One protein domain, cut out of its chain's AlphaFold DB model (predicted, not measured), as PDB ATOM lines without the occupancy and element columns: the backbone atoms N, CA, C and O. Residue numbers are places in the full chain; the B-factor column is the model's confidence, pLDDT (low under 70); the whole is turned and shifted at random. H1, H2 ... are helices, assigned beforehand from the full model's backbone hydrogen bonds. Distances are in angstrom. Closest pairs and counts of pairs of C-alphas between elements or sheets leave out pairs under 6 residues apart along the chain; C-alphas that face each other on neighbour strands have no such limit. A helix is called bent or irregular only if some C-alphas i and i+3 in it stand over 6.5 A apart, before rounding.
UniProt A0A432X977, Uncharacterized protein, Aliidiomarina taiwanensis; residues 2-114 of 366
ATOM      1  N   PHE A   2      10.186  15.917  13.517       89.25
ATOM      2  CA  PHE A   2       9.030  15.373  14.243       89.25
ATOM      3  C   PHE A   2       8.634  16.183  15.495       89.25
ATOM      4  O   PHE A   2       7.485  16.594  15.616       89.25
ATOM      5  N   SER A   3       9.587  16.528  16.370       90.12
ATOM      6  CA  SER A   3       9.307  17.341  17.568       90.12
ATOM      7  C   SER A   3       8.787  18.748  17.243       90.12
ATOM      8  O   SER A   3       7.947  19.272  17.967       90.12
ATOM      9  N   LEU A   4       9.237  19.340  16.125       89.69
ATOM     10  CA  LEU A   4       8.703  20.618  15.635       89.69
ATOM     11  C   LEU A   4       7.235  20.463  15.243       89.69
ATOM     12  O   LEU A   4       6.413  21.305  15.589       89.69
ATOM     13  N   ALA A   5       6.891  19.364  14.573       90.31
ATOM     14  CA  ALA A   5       5.516  19.088  14.195       90.31
ATOM     15  C   ALA A   5       4.580  18.981  15.410       90.31
ATOM     16  O   ALA A   5       3.492  19.555  15.393       90.31
ATOM     17  N   LEU A   6       5.023  18.301  16.476       90.62
ATOM     18  CA  LEU A   6       4.269  18.202  17.731       90.62
ATOM     19  C   LEU A   6       4.087  19.573  18.397       90.62
ATOM     20  O   LEU A   6       2.987  19.897  18.837       90.62
ATOM     21  N   ASN A   7       5.130  20.406  18.414       92.69
ATOM     22  CA  ASN A   7       5.046  21.757  18.967       92.69
ATOM     23  C   ASN A   7       4.056  22.646  18.189       92.69
ATOM     24  O   ASN A   7       3.213  23.302  18.800       92.69
ATOM     25  N   TYR A   8       4.091  22.623  16.853       91.38
ATOM     26  CA  TYR A   8       3.137  23.384  16.036       91.38
ATOM     27  C   TYR A   8       1.696  22.898  16.207       91.38
ATOM     28  O   TYR A   8       0.774  23.712  16.167       91.38
ATOM     29  N   GLN A   9       1.484  21.600  16.436       89.25
ATOM     30  CA  GLN A   9       0.147  21.084  16.719       89.25
ATOM     31  C   GLN A   9      -0.390  21.569  18.069       89.25
ATOM     32  O   GLN A   9      -1.559  21.944  18.137       89.25
ATOM     33  N   GLN A  10       0.446  21.632  19.110       89.38
ATOM     34  CA  GLN A  10       0.047  22.178  20.415       89.38
ATOM     35  C   GLN A  10      -0.422  23.638  20.315       89.38
ATOM     36  O   GLN A  10      -1.340  24.038  21.024       89.38
ATOM     37  N   HIS A  11       0.149  24.404  19.383       90.81
ATOM     38  CA  HIS A  11      -0.223  25.794  19.100       90.81
ATOM     39  C   HIS A  11      -1.287  25.926  17.991       90.81
ATOM     40  O   HIS A  11      -1.457  27.000  17.423       90.81
ATOM     41  N   GLN A  12      -1.995  24.842  17.651       87.06
ATOM     42  CA  GLN A  12      -3.076  24.805  16.652       87.06
ATOM     43  C   GLN A  12      -2.669  25.212  15.217       87.06
ATOM     44  O   GLN A  12      -3.520  25.423  14.351       87.06
ATOM     45  N   HIS A  13      -1.372  25.224  14.897       90.94
ATOM     46  CA  HIS A  13      -0.859  25.460  13.544       90.94
ATOM     47  C   HIS A  13      -0.846  24.163  12.722       90.94
ATOM     48  O   HIS A  13       0.202  23.619  12.366       90.94
ATOM     49  N   ILE A  14      -2.041  23.656  12.420       86.62
ATOM     50  CA  ILE A  14      -2.268  22.323  11.837       86.62
ATOM     51  C   ILE A  14      -1.583  22.151  10.464       86.62
ATOM     52  O   ILE A  14      -1.005  21.099  10.189       86.62
ATOM     53  N   SER A  15      -1.594  23.173   9.602       87.38
ATOM     54  CA  SER A  15      -0.949  23.117   8.278       87.38
ATOM     55  C   SER A  15       0.577  22.991   8.374       87.38
ATOM     56  O   SER A  15       1.176  22.175   7.668       87.38
ATOM     57  N   THR A  16       1.196  23.745   9.283       91.38
ATOM     58  CA  THR A  16       2.638  23.706   9.560       91.38
ATOM     59  C   THR A  16       3.034  22.387  10.217       91.38
ATOM     60  O   THR A  16       4.031  21.774   9.836       91.38
ATOM     61  N   ALA A  17       2.214  21.893  11.147       90.88
ATOM     62  CA  ALA A  17       2.404  20.586  11.765       90.88
ATOM     63  C   ALA A  17       2.378  19.459  10.718       90.88
ATOM     64  O   ALA A  17       3.266  18.605  10.711       90.88
ATOM     65  N   ARG A  18       1.432  19.499   9.765       92.69
ATOM     66  CA  ARG A  18       1.383  18.555   8.634       92.69
ATOM     67  C   ARG A  18       2.675  18.565   7.828       92.69
ATOM     68  O   ARG A  18       3.217  17.501   7.546       92.69
ATOM     69  N   HIS A  19       3.162  19.751   7.460       92.88
ATOM     70  CA  HIS A  19       4.387  19.889   6.676       92.88
ATOM     71  C   HIS A  19       5.578  19.230   7.385       92.88
ATOM     72  O   HIS A  19       6.273  18.403   6.799       92.88
ATOM     73  N   TRP A  20       5.774  19.517   8.674       94.19
ATOM     74  CA  TRP A  20       6.879  18.933   9.435       94.19
ATOM     75  C   TRP A  20       6.737  17.428   9.670       94.19
ATOM     76  O   TRP A  20       7.751  16.729   9.694       94.19
ATOM     77  N   LEU A  21       5.509  16.911   9.799       93.44
ATOM     78  CA  LEU A  21       5.268  15.468   9.830       93.44
ATOM     79  C   LEU A  21       5.623  14.799   8.498       93.44
ATOM     80  O   LEU A  21       6.237  13.738   8.512       93.44
ATOM     81  N   GLN A  22       5.291  15.411   7.358       92.88
ATOM     82  CA  GLN A  22       5.684  14.891   6.042       92.88
ATOM     83  C   GLN A  22       7.205  14.848   5.896       92.88
ATOM     84  O   GLN A  22       7.752  13.818   5.521       92.88
ATOM     85  N   GLN A  23       7.897  15.929   6.268       93.06
ATOM     86  CA  GLN A  23       9.362  15.955   6.247       93.06
ATOM     87  C   GLN A  23       9.960  14.892   7.180       93.06
ATOM     88  O   GLN A  23      10.909  14.205   6.813       93.06
ATOM     89  N   ALA A  24       9.371  14.696   8.364       92.56
ATOM     90  CA  ALA A  24       9.787  13.632   9.273       92.56
ATOM     91  C   ALA A  24       9.562  12.231   8.676       92.56
ATOM     92  O   ALA A  24      10.419  11.367   8.846       92.56
ATOM     93  N   LEU A  25       8.452  12.008   7.966       91.75
ATOM     94  CA  LEU A  25       8.181  10.751   7.266       91.75
ATOM     95  C   LEU A  25       9.222  10.490   6.170       91.75
ATOM     96  O   LEU A  25       9.751   9.386   6.096       91.75
ATOM     97  N   TYR A  26       9.554  11.503   5.367       89.38
ATOM     98  CA  TYR A  26      10.569  11.399   4.310       89.38
ATOM     99  C   TYR A  26      11.967  11.130   4.875       89.38
ATOM    100  O   TYR A  26      12.754  10.406   4.276       89.38
ATOM    101  N   ALA A  27      12.254  11.652   6.069       87.94
ATOM    102  CA  ALA A  27      13.472  11.355   6.814       87.94
ATOM    103  C   ALA A  27      13.453   9.976   7.517       87.94
ATOM    104  O   ALA A  27      14.371   9.671   8.277       87.94
ATOM    105  N   GLY A  28      12.418   9.151   7.312       83.44
ATOM    106  CA  GLY A  28      12.316   7.800   7.870       83.44
ATOM    107  C   GLY A  28      11.866   7.734   9.333       83.44
ATOM    108  O   GLY A  28      12.060   6.712   9.990       83.44
ATOM    109  N   HIS A  29      11.271   8.799   9.883       87.12
ATOM    110  CA  HIS A  29      10.820   8.797  11.275       87.12
ATOM    111  C   HIS A  29       9.611   7.851  11.468       87.12
ATOM    112  O   HIS A  29       8.529   8.129  10.940       87.12
ATOM    113  N   PRO A  30       9.721   6.788  12.291       78.12
ATOM    114  CA  PRO A  30       8.761   5.673  12.311       78.12
ATOM    115  C   PRO A  30       7.375   6.045  12.851       78.12
ATOM    116  O   PRO A  30       6.390   5.370  12.583       78.12
ATOM    117  N   GLN A  31       7.267   7.121  13.630       86.31
ATOM    118  CA  GLN A  31       5.978   7.566  14.172       86.31
ATOM    119  C   GLN A  31       5.278   8.599  13.282       86.31
ATOM    120  O   GLN A  31       4.091   8.846  13.475       86.31
ATOM    121  N   ALA A  32       5.975   9.209  12.317       91.56
ATOM    122  CA  ALA A  32       5.427  10.333  11.556       91.56
ATOM    123  C   ALA A  32       4.161   9.945  10.774       91.56
ATOM    124  O   ALA A  32       3.198  10.711  10.749       91.56
ATOM    125  N   LEU A  33       4.129   8.726  10.224       92.62
ATOM    126  CA  LEU A  33       2.961   8.190   9.527       92.62
ATOM    127  C   LEU A  33       1.731   8.090  10.440       92.62
ATOM    128  O   LEU A  33       0.650   8.519  10.050       92.62
ATOM    129  N   ASN A  34       1.895   7.579  11.664       89.25
ATOM    130  CA  ASN A  34       0.782   7.401  12.603       89.25
ATOM    131  C   ASN A  34       0.103   8.739  12.926       89.25
ATOM    132  O   ASN A  34      -1.124   8.825  12.952       89.25
ATOM    133  N   TYR A  35       0.897   9.795  13.115       90.88
ATOM    134  CA  TYR A  35       0.375  11.141  13.345       90.88
ATOM    135  C   TYR A  35      -0.273  11.736  12.089       90.88
ATOM    136  O   TYR A  35      -1.327  12.359  12.195       90.88
ATOM    137  N   LEU A  36       0.289  11.504  10.894       93.38
ATOM    138  CA  LEU A  36      -0.327  11.945   9.635       93.38
ATOM    139  C   LEU A  36      -1.700  11.305   9.411       93.38
ATOM    140  O   LEU A  36      -2.638  12.007   9.043       93.38
ATOM    141  N   ILE A  37      -1.832  10.002   9.661       92.19
ATOM    142  CA  ILE A  37      -3.106   9.282   9.529       92.19
ATOM    143  C   ILE A  37      -4.098   9.743  10.601       92.19
ATOM    144  O   ILE A  37      -5.256  10.002  10.290       92.19
ATOM    145  N   SER A  38      -3.648   9.897  11.849       90.00
ATOM    146  CA  SER A  38      -4.520  10.318  12.950       90.00
ATOM    147  C   SER A  38      -5.048  11.744  12.783       90.00
ATOM    148  O   SER A  38      -6.208  11.993  13.099       90.00
ATOM    149  N   TRP A  39      -4.216  12.683  12.326       91.38
ATOM    150  CA  TRP A  39      -4.594  14.098  12.218       91.38
ATOM    151  C   TRP A  39      -5.206  14.452  10.861       91.38
ATOM    152  O   TRP A  39      -5.964  15.415  10.767       91.38
ATOM    153  N   PHE A  40      -4.891  13.685   9.813       92.06
ATOM    154  CA  PHE A  40      -5.347  13.926   8.440       92.06
ATOM    155  C   PHE A  40      -5.862  12.635   7.775       92.06
ATOM    156  O   PHE A  40      -5.329  12.227   6.732       92.06
ATOM    157  N   PRO A  41      -6.898  11.990   8.343       91.88
ATOM    158  CA  PRO A  41      -7.384  10.685   7.887       91.88
ATOM    159  C   PRO A  41      -7.901  10.697   6.440       91.88
ATOM    160  O   PRO A  41      -7.782   9.707   5.725       91.88
ATOM    161  N   GLN A  42      -8.391  11.836   5.944       92.50
ATOM    162  CA  GLN A  42      -8.867  11.989   4.565       92.50
ATOM    163  C   GLN A  42      -7.781  11.742   3.499       92.50
ATOM    164  O   GLN A  42      -8.100  11.502   2.336       92.50
ATOM    165  N   HIS A  43      -6.502  11.788   3.885       92.19
ATOM    166  CA  HIS A  43      -5.356  11.545   3.006       92.19
ATOM    167  C   HIS A  43      -4.605  10.246   3.348       92.19
ATOM    168  O   HIS A  43      -3.501  10.038   2.851       92.19
ATOM    169  N   GLU A  44      -5.190   9.351   4.154       92.31
ATOM    170  CA  GLU A  44      -4.553   8.114   4.638       92.31
ATOM    171  C   GLU A  44      -3.865   7.312   3.523       92.31
ATOM    172  O   GLU A  44      -2.676   7.006   3.621       92.31
ATOM    173  N   LYS A  45      -4.575   7.039   2.419       93.88
ATOM    174  CA  LYS A  45      -4.014   6.288   1.281       93.88
ATOM    175  C   LYS A  45      -2.791   6.979   0.676       93.88
ATOM    176  O   LYS A  45      -1.822   6.318   0.318       93.88
ATOM    177  N   GLN A  46      -2.819   8.307   0.564       94.25
ATOM    178  CA  GLN A  46      -1.687   9.071   0.043       94.25
ATOM    179  C   GLN A  46      -0.483   8.976   0.986       94.25
ATOM    180  O   GLN A  46       0.635   8.775   0.514       94.25
ATOM    181  N   TRP A  47      -0.706   9.062   2.302       94.31
ATOM    182  CA  TRP A  47       0.359   8.901   3.293       94.31
ATOM    183  C   TRP A  47       0.973   7.508   3.260       94.31
ATOM    184  O   TRP A  47       2.193   7.400   3.285       94.31
ATOM    185  N   LEU A  48       0.160   6.457   3.128       95.06
ATOM    186  CA  LEU A  48       0.648   5.079   3.029       95.06
ATOM    187  C   LEU A  48       1.491   4.853   1.766       95.06
ATOM    188  O   LEU A  48       2.572   4.273   1.863       95.06
ATOM    189  N   ARG A  49       1.062   5.370   0.605       94.75
ATOM    190  CA  ARG A  49       1.857   5.304  -0.638       94.75
ATOM    191  C   ARG A  49       3.195   6.021  -0.502       94.75
ATOM    192  O   ARG A  49       4.224   5.481  -0.895       94.75
ATOM    193  N   GLN A  50       3.191   7.223   0.074       93.06
ATOM    194  CA  GLN A  50       4.427   7.962   0.326       93.06
ATOM    195  C   GLN A  50       5.328   7.202   1.297       93.06
ATOM    196  O   GLN A  50       6.509   7.031   1.028       93.06
ATOM    197  N   ALA A  51       4.770   6.682   2.388       94.00
ATOM    198  CA  ALA A  51       5.510   5.905   3.370       94.00
ATOM    199  C   ALA A  51       6.152   4.648   2.750       94.00
ATOM    200  O   ALA A  51       7.288   4.319   3.091       94.00
ATOM    201  N   ALA A  52       5.472   3.992   1.802       93.69
ATOM    202  CA  ALA A  52       6.007   2.850   1.061       93.69
ATOM    203  C   ALA A  52       7.279   3.213   0.279       93.69
ATOM    204  O   ALA A  52       8.262   2.478   0.339       93.69
ATOM    205  N   ALA A  53       7.287   4.376  -0.387       90.75
ATOM    206  CA  ALA A  53       8.436   4.861  -1.156       90.75
ATOM    207  C   ALA A  53       9.690   5.096  -0.291       90.75
ATOM    208  O   ALA A  53      10.805   5.005  -0.795       90.75
ATOM    209  N   TYR A  54       9.511   5.345   1.009       89.88
ATOM    210  CA  TYR A  54      10.597   5.512   1.981       89.88
ATOM    211  C   TYR A  54      10.818   4.265   2.861       89.88
ATOM    212  O   TYR A  54      11.490   4.344   3.888       89.88
ATOM    213  N   GLY A  55      10.258   3.107   2.490       89.88
ATOM    214  CA  GLY A  55      10.503   1.831   3.173       89.88
ATOM    215  C   GLY A  55       9.800   1.662   4.525       89.88
ATOM    216  O   GLY A  55      10.151   0.762   5.295       89.88
ATOM    217  N   HIS A  56       8.805   2.498   4.835       92.81
ATOM    218  CA  HIS A  56       8.034   2.372   6.069       92.81
ATOM    219  C   HIS A  56       7.196   1.076   6.057       92.81
ATOM    220  O   HIS A  56       6.442   0.872   5.103       92.81
ATOM    221  N   PRO A  57       7.219   0.242   7.120       93.56
ATOM    222  CA  PRO A  57       6.543  -1.063   7.150       93.56
ATOM    223  C   PRO A  57       5.064  -1.013   6.756       93.56
ATOM    224  O   PRO A  57       4.647  -1.713   5.841       93.56
ATOM    225  N   ASP A  58       4.273  -0.142   7.388       94.25
ATOM    226  CA  ASP A  58       2.845   0.006   7.072       94.25
ATOM    227  C   ASP A  58       2.590   0.391   5.607       94.25
ATOM    228  O   ASP A  58       1.653  -0.112   4.989       94.25
ATOM    229  N   GLY A  59       3.439   1.259   5.046       95.06
ATOM    230  CA  GLY A  59       3.362   1.661   3.648       95.06
ATOM    231  C   GLY A  59       3.707   0.512   2.704       95.06
ATOM    232  O   GLY A  59       2.988   0.293   1.736       95.06
ATOM    233  N   LEU A  60       4.753  -0.267   3.008       95.25
ATOM    234  CA  LEU A  60       5.123  -1.458   2.233       95.25
ATOM    235  C   LEU A  60       3.973  -2.471   2.182       95.25
ATOM    236  O   LEU A  60       3.590  -2.915   1.105       95.25
ATOM    237  N   VAL A  61       3.368  -2.778   3.333       95.56
ATOM    238  CA  VAL A  61       2.236  -3.713   3.401       95.56
ATOM    239  C   VAL A  61       1.017  -3.178   2.644       95.56
ATOM    240  O   VAL A  61       0.355  -3.932   1.929       95.56
ATOM    241  N   PHE A  62       0.724  -1.879   2.763       96.31
ATOM    242  CA  PHE A  62      -0.323  -1.239   1.967       96.31
ATOM    243  C   PHE A  62      -0.043  -1.360   0.463       96.31
ATOM    244  O   PHE A  62      -0.936  -1.722  -0.299       96.31
ATOM    245  N   HIS A  63       1.197  -1.103   0.045       96.12
ATOM    246  CA  HIS A  63       1.619  -1.201  -1.347       96.12
ATOM    247  C   HIS A  63       1.459  -2.626  -1.897       96.12
ATOM    248  O   HIS A  63       0.993  -2.783  -3.026       96.12
ATOM    249  N   TRP A  64       1.759  -3.656  -1.099       95.38
ATOM    250  CA  TRP A  64       1.549  -5.054  -1.492       95.38
ATOM    251  C   TRP A  64       0.081  -5.397  -1.721       95.38
ATOM    252  O   TRP A  64      -0.254  -6.072  -2.692       95.38
ATOM    253  N   LEU A  65      -0.802  -4.920  -0.840       93.19
ATOM    254  CA  LEU A  65      -2.246  -5.088  -1.000       93.19
ATOM    255  C   LEU A  65      -2.776  -4.347  -2.226       93.19
ATOM    256  O   LEU A  65      -3.578  -4.907  -2.969       93.19
ATOM    257  N   GLU A  66      -2.343  -3.100  -2.420       94.94
ATOM    258  CA  GLU A  66      -2.809  -2.235  -3.507       94.94
ATOM    259  C   GLU A  66      -2.429  -2.785  -4.887       94.94
ATOM    260  O   GLU A  66      -3.217  -2.667  -5.821       94.94
ATOM    261  N   ASN A  67      -1.260  -3.421  -5.003       94.62
ATOM    262  CA  ASN A  67      -0.738  -3.929  -6.274       94.62
ATOM    263  C   ASN A  67      -0.837  -5.451  -6.422       94.62
ATOM    264  O   ASN A  67      -0.253  -6.003  -7.351       94.62
ATOM    265  N   SER A  68      -1.538  -6.137  -5.512       92.81
ATOM    266  CA  SER A  68      -1.639  -7.603  -5.509       92.81
ATOM    267  C   SER A  68      -0.278  -8.299  -5.621       92.81
ATOM    268  O   SER A  68      -0.127  -9.277  -6.353       92.81
ATOM    269  N   THR A  69       0.728  -7.776  -4.913       93.31
ATOM    270  CA  THR A  69       2.102  -8.283  -4.988       93.31
ATOM    271  C   THR A  69       2.139  -9.769  -4.616       93.31
ATOM    272  O   THR A  69       1.586 -10.126  -3.570       93.31
ATOM    273  N   PRO A  70       2.784 -10.636  -5.415       91.06
ATOM    274  CA  PRO A  70       2.875 -12.061  -5.113       91.06
ATOM    275  C   PRO A  70       3.605 -12.362  -3.789       91.06
ATOM    276  O   PRO A  70       4.557 -11.647  -3.455       91.06
ATOM    277  N   PRO A  71       3.215 -13.419  -3.046       89.69
ATOM    278  CA  PRO A  71       3.827 -13.801  -1.767       89.69
ATOM    279  C   PRO A  71       5.356 -13.898  -1.800       89.69
ATOM    280  O   PRO A  71       6.037 -13.453  -0.881       89.69
ATOM    281  N   GLU A  72       5.924 -14.445  -2.867       89.94
ATOM    282  CA  GLU A  72       7.366 -14.641  -3.017       89.94
ATOM    283  C   GLU A  72       8.168 -13.330  -3.096       89.94
ATOM    284  O   GLU A  72       9.376 -13.338  -2.867       89.94
ATOM    285  N   GLN A  73       7.506 -12.203  -3.372       91.44
ATOM    286  CA  GLN A  73       8.135 -10.883  -3.482       91.44
ATOM    287  C   GLN A  73       7.994 -10.042  -2.208       91.44
ATOM    288  O   GLN A  73       8.553  -8.946  -2.133       91.44
ATOM    289  N   VAL A  74       7.257 -10.520  -1.199       92.81
ATOM    290  CA  VAL A  74       7.034  -9.761   0.034       92.81
ATOM    291  C   VAL A  74       7.937 -10.230   1.164       92.81
ATOM    292  O   VAL A  74       8.101 -11.419   1.437       92.81
ATOM    293  N   SER A  75       8.526  -9.279   1.883       93.31
ATOM    294  CA  SER A  75       9.345  -9.572   3.056       93.31
ATOM    295  C   SER A  75       9.411  -8.371   3.987       93.31
ATOM    296  O   SER A  75       9.531  -7.231   3.543       93.31
ATOM    297  N   LEU A  76       9.327  -8.635   5.290       93.25
ATOM    298  CA  LEU A  76       9.618  -7.670   6.345       93.25
ATOM    299  C   LEU A  76      10.714  -8.253   7.226       93.25
ATOM    300  O   LEU A  76      10.627  -9.402   7.661       93.25
ATOM    301  N   SER A  77      11.713  -7.441   7.559       92.75
ATOM    302  CA  SER A  77      12.674  -7.809   8.596       92.75
ATOM    303  C   SER A  77      11.985  -7.927   9.970       92.75
ATOM    304  O   SER A  77      10.962  -7.277  10.220       92.75
ATOM    305  N   PRO A  78      12.568  -8.670  10.932       92.44
ATOM    306  CA  PRO A  78      12.047  -8.739  12.302       92.44
ATOM    307  C   PRO A  78      11.918  -7.373  12.996       92.44
ATOM    308  O   PRO A  78      11.104  -7.199  13.904       92.44
ATOM    309  N   LEU A  79      12.732  -6.387  12.601       91.44
ATOM    310  CA  LEU A  79      12.611  -5.014  13.090       91.44
ATOM    311  C   LEU A  79      11.363  -4.333  12.516       91.44
ATOM    312  O   LEU A  79      10.569  -3.790  13.281       91.44
ATOM    313  N   GLN A  80      11.154  -4.425  11.202       92.00
ATOM    314  CA  GLN A  80       9.986  -3.847  10.531       92.00
ATOM    315  C   GLN A  80       8.674  -4.468  11.032       92.00
ATOM    316  O   GLN A  80       7.720  -3.740  11.287       92.00
ATOM    317  N   LEU A  81       8.638  -5.785  11.279       92.00
ATOM    318  CA  LEU A  81       7.477  -6.458  11.880       92.00
ATOM    319  C   LEU A  81       7.116  -5.897  13.263       92.00
ATOM    320  O   LEU A  81       5.937  -5.734  13.582       92.00
ATOM    321  N   ARG A  82       8.121  -5.575  14.089       90.31
ATOM    322  CA  ARG A  82       7.911  -4.966  15.414       90.31
ATOM    323  C   ARG A  82       7.445  -3.513  15.331       90.31
ATOM    324  O   ARG A  82       6.766  -3.060  16.247       90.31
ATOM    325  N   GLN A  83       7.787  -2.814  14.252       89.88
ATOM    326  CA  GLN A  83       7.423  -1.417  14.008       89.88
ATOM    327  C   GLN A  83       6.028  -1.235  13.393       89.88
ATOM    328  O   GLN A  83       5.542  -0.107  13.369       89.88
ATOM    329  N   LEU A  84       5.378  -2.309  12.923       91.06
ATOM    330  CA  LEU A  84       4.027  -2.223  12.363       91.06
ATOM    331  C   LEU A  84       3.044  -1.630  13.374       91.06
ATOM    332  O   LEU A  84       2.883  -2.157  14.485       91.06
ATOM    333  N   SER A  85       2.330  -0.585  12.956       89.56
ATOM    334  CA  SER A  85       1.231  -0.025  13.745       89.56
ATOM    335  C   SER A  85       0.031  -0.994  13.782       89.56
ATOM    336  O   SER A  85       0.002  -1.982  13.040       89.56
ATOM    337  N   PRO A  86      -1.010  -0.738  14.599       88.75
ATOM    338  CA  PRO A  86      -2.260  -1.497  14.526       88.75
ATOM    339  C   PRO A  86      -2.877  -1.531  13.117       88.75
ATOM    340  O   PRO A  86      -3.416  -2.564  12.714       88.75
ATOM    341  N   LEU A  87      -2.752  -0.440  12.349       88.94
ATOM    342  CA  LEU A  87      -3.180  -0.393  10.950       88.94
ATOM    343  C   LEU A  87      -2.301  -1.301  10.088       88.94
ATOM    344  O   LEU A  87      -2.830  -2.175   9.407       88.94
ATOM    345  N   GLY A  88      -0.974  -1.163  10.172       92.31
ATOM    346  CA  GLY A  88      -0.024  -2.006   9.440       92.31
ATOM    347  C   GLY A  88      -0.205  -3.499   9.721       92.31
ATOM    348  O   GLY A  88      -0.211  -4.307   8.797       92.31
ATOM    349  N   ARG A  89      -0.446  -3.880  10.981       92.12
ATOM    350  CA  ARG A  89      -0.769  -5.265  11.370       92.12
ATOM    351  C   ARG A  89      -2.089  -5.740  10.779       92.12
ATOM    352  O   ARG A  89      -2.155  -6.866  10.299       92.12
ATOM    353  N   SER A  90      -3.121  -4.895  10.783       91.19
ATOM    354  CA  SER A  90      -4.408  -5.212  10.154       91.19
ATOM    355  C   SER A  90      -4.261  -5.397   8.643       91.19
ATOM    356  O   SER A  90      -4.783  -6.367   8.093       91.19
ATOM    357  N   LEU A  91      -3.518  -4.516   7.970       93.31
ATOM    358  CA  LEU A  91      -3.192  -4.646   6.550       93.31
ATOM    359  C   LEU A  91      -2.413  -5.943   6.295       93.31
ATOM    360  O   LEU A  91      -2.769  -6.704   5.399       93.31
ATOM    361  N   LEU A  92      -1.427  -6.266   7.137       94.44
ATOM    362  CA  LEU A  92      -0.637  -7.485   6.975       94.44
ATOM    363  C   LEU A  92      -1.498  -8.726   7.199       94.44
ATOM    364  O   LEU A  92      -1.404  -9.668   6.428       94.44
ATOM    365  N   ALA A  93      -2.395  -8.711   8.187       93.19
ATOM    366  CA  ALA A  93      -3.358  -9.786   8.393       93.19
ATOM    367  C   ALA A  93      -4.238  -9.993   7.151       93.19
ATOM    368  O   ALA A  93      -4.430 -11.133   6.736       93.19
ATOM    369  N   HIS A  94      -4.741  -8.914   6.534       91.12
ATOM    370  CA  HIS A  94      -5.524  -8.992   5.295       91.12
ATOM    371  C   HIS A  94      -4.713  -9.577   4.140       91.12
ATOM    372  O   HIS A  94      -5.202 -10.484   3.470       91.12
ATOM    373  N   TYR A  95      -3.482  -9.100   3.943       92.00
ATOM    374  CA  TYR A  95      -2.586  -9.603   2.906       92.00
ATOM    375  C   TYR A  95      -2.298 -11.093   3.115       92.00
ATOM    376  O   TYR A  95      -2.568 -11.913   2.239       92.00
ATOM    377  N   SER A  96      -1.849 -11.448   4.321       91.25
ATOM    378  CA  SER A  96      -1.536 -12.816   4.729       91.25
ATOM    379  C   SER A  96      -2.724 -13.760   4.576       91.25
ATOM    380  O   SER A  96      -2.544 -14.930   4.250       91.25
ATOM    381  N   PHE A  97      -3.936 -13.263   4.820       89.12
ATOM    382  CA  PHE A  97      -5.166 -14.022   4.647       89.12
ATOM    383  C   PHE A  97      -5.548 -14.202   3.175       89.12
ATOM    384  O   PHE A  97      -6.016 -15.270   2.807       89.12
ATOM    385  N   GLN A  98      -5.374 -13.181   2.334       86.81
ATOM    386  CA  GLN A  98      -5.780 -13.226   0.929       86.81
ATOM    387  C   GLN A  98      -4.820 -14.043   0.060       86.81
ATOM    388  O   GLN A  98      -5.276 -14.792  -0.801       86.81
ATOM    389  N   TYR A  99      -3.513 -13.900   0.284       85.81
ATOM    390  CA  TYR A  99      -2.488 -14.451  -0.602       85.81
ATOM    391  C   TYR A  99      -1.757 -15.669  -0.035       85.81
ATOM    392  O   TYR A  99      -0.890 -16.200  -0.716       85.81
ATOM    393  N   ASP A 100      -2.134 -16.133   1.163       82.56
ATOM    394  CA  ASP A 100      -1.444 -17.205   1.886       82.56
ATOM    395  C   ASP A 100       0.020 -16.828   2.160       82.56
ATOM    396  O   ASP A 100       0.926 -17.127   1.385       82.56
ATOM    397  N   ALA A 101       0.227 -16.070   3.243       78.81
ATOM    398  CA  ALA A 101       1.520 -15.455   3.537       78.81
ATOM    399  C   ALA A 101       2.682 -16.463   3.458       78.81
ATOM    400  O   ALA A 101       2.547 -17.588   3.948       78.81
ATOM    401  N   PRO A 102       3.851 -16.041   2.950       84.69
ATOM    402  CA  PRO A 102       5.064 -16.839   3.033       84.69
ATOM    403  C   PRO A 102       5.377 -17.268   4.467       84.69
ATOM    404  O   PRO A 102       5.089 -16.542   5.421       84.69
ATOM    405  N   ALA A 103       6.071 -18.397   4.615       86.12
ATOM    406  CA  ALA A 103       6.399 -18.980   5.916       86.12
ATOM    407  C   ALA A 103       7.219 -18.058   6.846       86.12
ATOM    408  O   ALA A 103       7.192 -18.245   8.062       86.12
ATOM    409  N   HIS A 104       7.946 -17.068   6.309       87.31
ATOM    410  CA  HIS A 104       8.705 -16.095   7.108       87.31
ATOM    411  C   HIS A 104       7.848 -14.978   7.711       87.31
ATOM    412  O   HIS A 104       8.320 -14.265   8.599       87.31
ATOM    413  N   LEU A 105       6.608 -14.800   7.252       90.31
ATOM    414  CA  LEU A 105       5.668 -13.856   7.846       90.31
ATOM    415  C   LEU A 105       4.792 -14.557   8.893       90.31
ATOM    416  O   LEU A 105       4.449 -15.730   8.742       90.31
ATOM    417  N   PRO A 106       4.374 -13.851   9.961       90.25
ATOM    418  CA  PRO A 106       3.437 -14.421  10.917       90.25
ATOM    419  C   PRO A 106       2.127 -14.830  10.235       90.25
ATOM    420  O   PRO A 106       1.572 -14.091   9.416       90.25
ATOM    421  N   HIS A 107       1.594 -15.986  10.631       89.81
ATOM    422  CA  HIS A 107       0.277 -16.431  10.191       89.81
ATOM    423  C   HIS A 107      -0.783 -15.363  10.513       89.81
ATOM    424  O   HIS A 107      -0.759 -14.770  11.595       89.81
ATOM    425  N   TRP A 108      -1.755 -15.155   9.617       91.38
ATOM    426  CA  TRP A 108      -2.735 -14.062   9.723       91.38
ATOM    427  C   TRP A 108      -3.453 -14.008  11.082       91.38
ATOM    428  O   TRP A 108      -3.723 -12.924  11.582       91.38
ATOM    429  N   ARG A 109      -3.696 -15.157  11.732       90.88
ATOM    430  CA  ARG A 109      -4.283 -15.238  13.091       90.88
ATOM    431  C   ARG A 109      -3.493 -14.469  14.150       90.88
ATOM    432  O   ARG A 109      -4.100 -13.866  15.023       90.88
ATOM    433  N   ALA A 110      -2.163 -14.503  14.085       90.31
ATOM    434  CA  ALA A 110      -1.303 -13.802  15.041       90.31
ATOM    435  C   ALA A 110      -1.295 -12.280  14.812       90.31
ATOM    436  O   ALA A 110      -0.899 -11.516  15.690       90.31
ATOM    437  N   LEU A 111      -1.723 -11.845  13.624       91.19
ATOM    438  CA  LEU A 111      -1.771 -10.447  13.201       91.19
ATOM    439  C   LEU A 111      -3.182  -9.855  13.284       91.19
ATOM    440  O   LEU A 111      -3.334  -8.635  13.348       91.19
ATOM    441  N   ALA A 112      -4.201 -10.713  13.241       88.94
ATOM    442  CA  ALA A 112      -5.595 -10.333  13.138       88.94
ATOM    443  C   ALA A 112      -6.010  -9.436  14.319       88.94
ATOM    444  O   ALA A 112      -5.854  -9.826  15.478       88.94
ATOM    445  N   PRO A 113      -6.559  -8.236  14.057       87.62
ATOM    446  CA  PRO A 113      -7.032  -7.359  15.114       87.62
ATOM    447  C   PRO A 113      -8.275  -7.941  15.798       87.62
ATOM    448  O   PRO A 113      -9.010  -8.755  15.237       87.62
ATOM    449  N   SER A 114      -8.579  -7.450  16.997       87.12
ATOM    450  CA  SER A 114      -9.709  -7.886  17.831       87.12
ATOM    451  C   SER A 114     -11.086  -7.380  17.354       87.12
ATOM    452  O   SER A 114     -11.978  -7.121  18.166       87.12
TER     453      SER A 114
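This is residues 2 to 114 of the 366 residues of an uncharacterized protein of Aliidiomarina taiwanensis (UniProt A0A432X977). The domain is an elongated stack of helices: H1, H2, H3 and H4 fold back and forth as three successive helical hairpins, and H5 crosses H4 nearly at a right angle. H7 then packs on H5, and the short H8 packs on H7, while H6 touches H5 near the beginning of H5. The printed part has 113 residues with eight named helices, H1 to H8 in chain order, and no named strand; the class is all helix. It is compact, with a radius of gyration of the C-alphas of 14.8 A, and spans 46 by 28 by 25 A.

H1, residues 2 to 10, touches H2, residues 14 to 26, in a hairpin at a shallow tilt of 14 degrees, opposite ways; their closest C-alphas, Ala 5 and Ala 17, are 4.2 A apart. H2 forms a hairpin with H3, residues 32 to 39, at a shallow tilt of 28 degrees, with Leu 25 and Ala 32 closest, their C-alphas 5.1 A apart. H3 forms a hairpin with H4, residues 41 to 53, at a shallow tilt of 12 degrees; the closest C-alphas, Ile 37 and Glu 44, are 5.2 A apart. H4 is irregular: C-alphas 42 and 45 are 8.2 A apart. H5, residues 57 to 66, touches H4 about perpendicular at 81 degrees, with the C-alphas of Ala 52 and Gly 59 closest at 3.9 A. H5 and H6, residues 78 to 83, only just touch, with 3 pairs of C-alphas within 8 A, the closest being Pro 57 and Gln 80 at 5.6 A. H5 touches H7, residues 86 to 99, at a steep tilt of 38 degrees, the same way; the C-alphas of Asp 58 and Gly 88 are closest at 4.2 A. H7 touches H8, residues 108 to 111, with the C-alphas of Ala 93 and Trp 108 closest at 4.5 A. H1 and H5, for instance, are apart. Each O i to N i+4 pair is within hydrogen-bond range in H1, H2, H3, H5, H6 and H7, against 7 of 9 in H4; H8 is too short for such a pair.

H1 begins at C-alpha 2, (9.030, 15.373, 14.243). From first to last C-alpha, H2 measures 18.5 A, H4 19.1 A and H7, the longest by residues, 19.9 A. H8 ends at C-alpha 111, (-1.771, -10.447, 13.201).

The C-alphas farthest apart, His 11 and Ala 103, are 47.1 A apart. The printed part has no cut, and the link from H5 to H6, with 11 residues, is long. The mean pLDDT of the printed part is 91.0, and no printed residue is under 70.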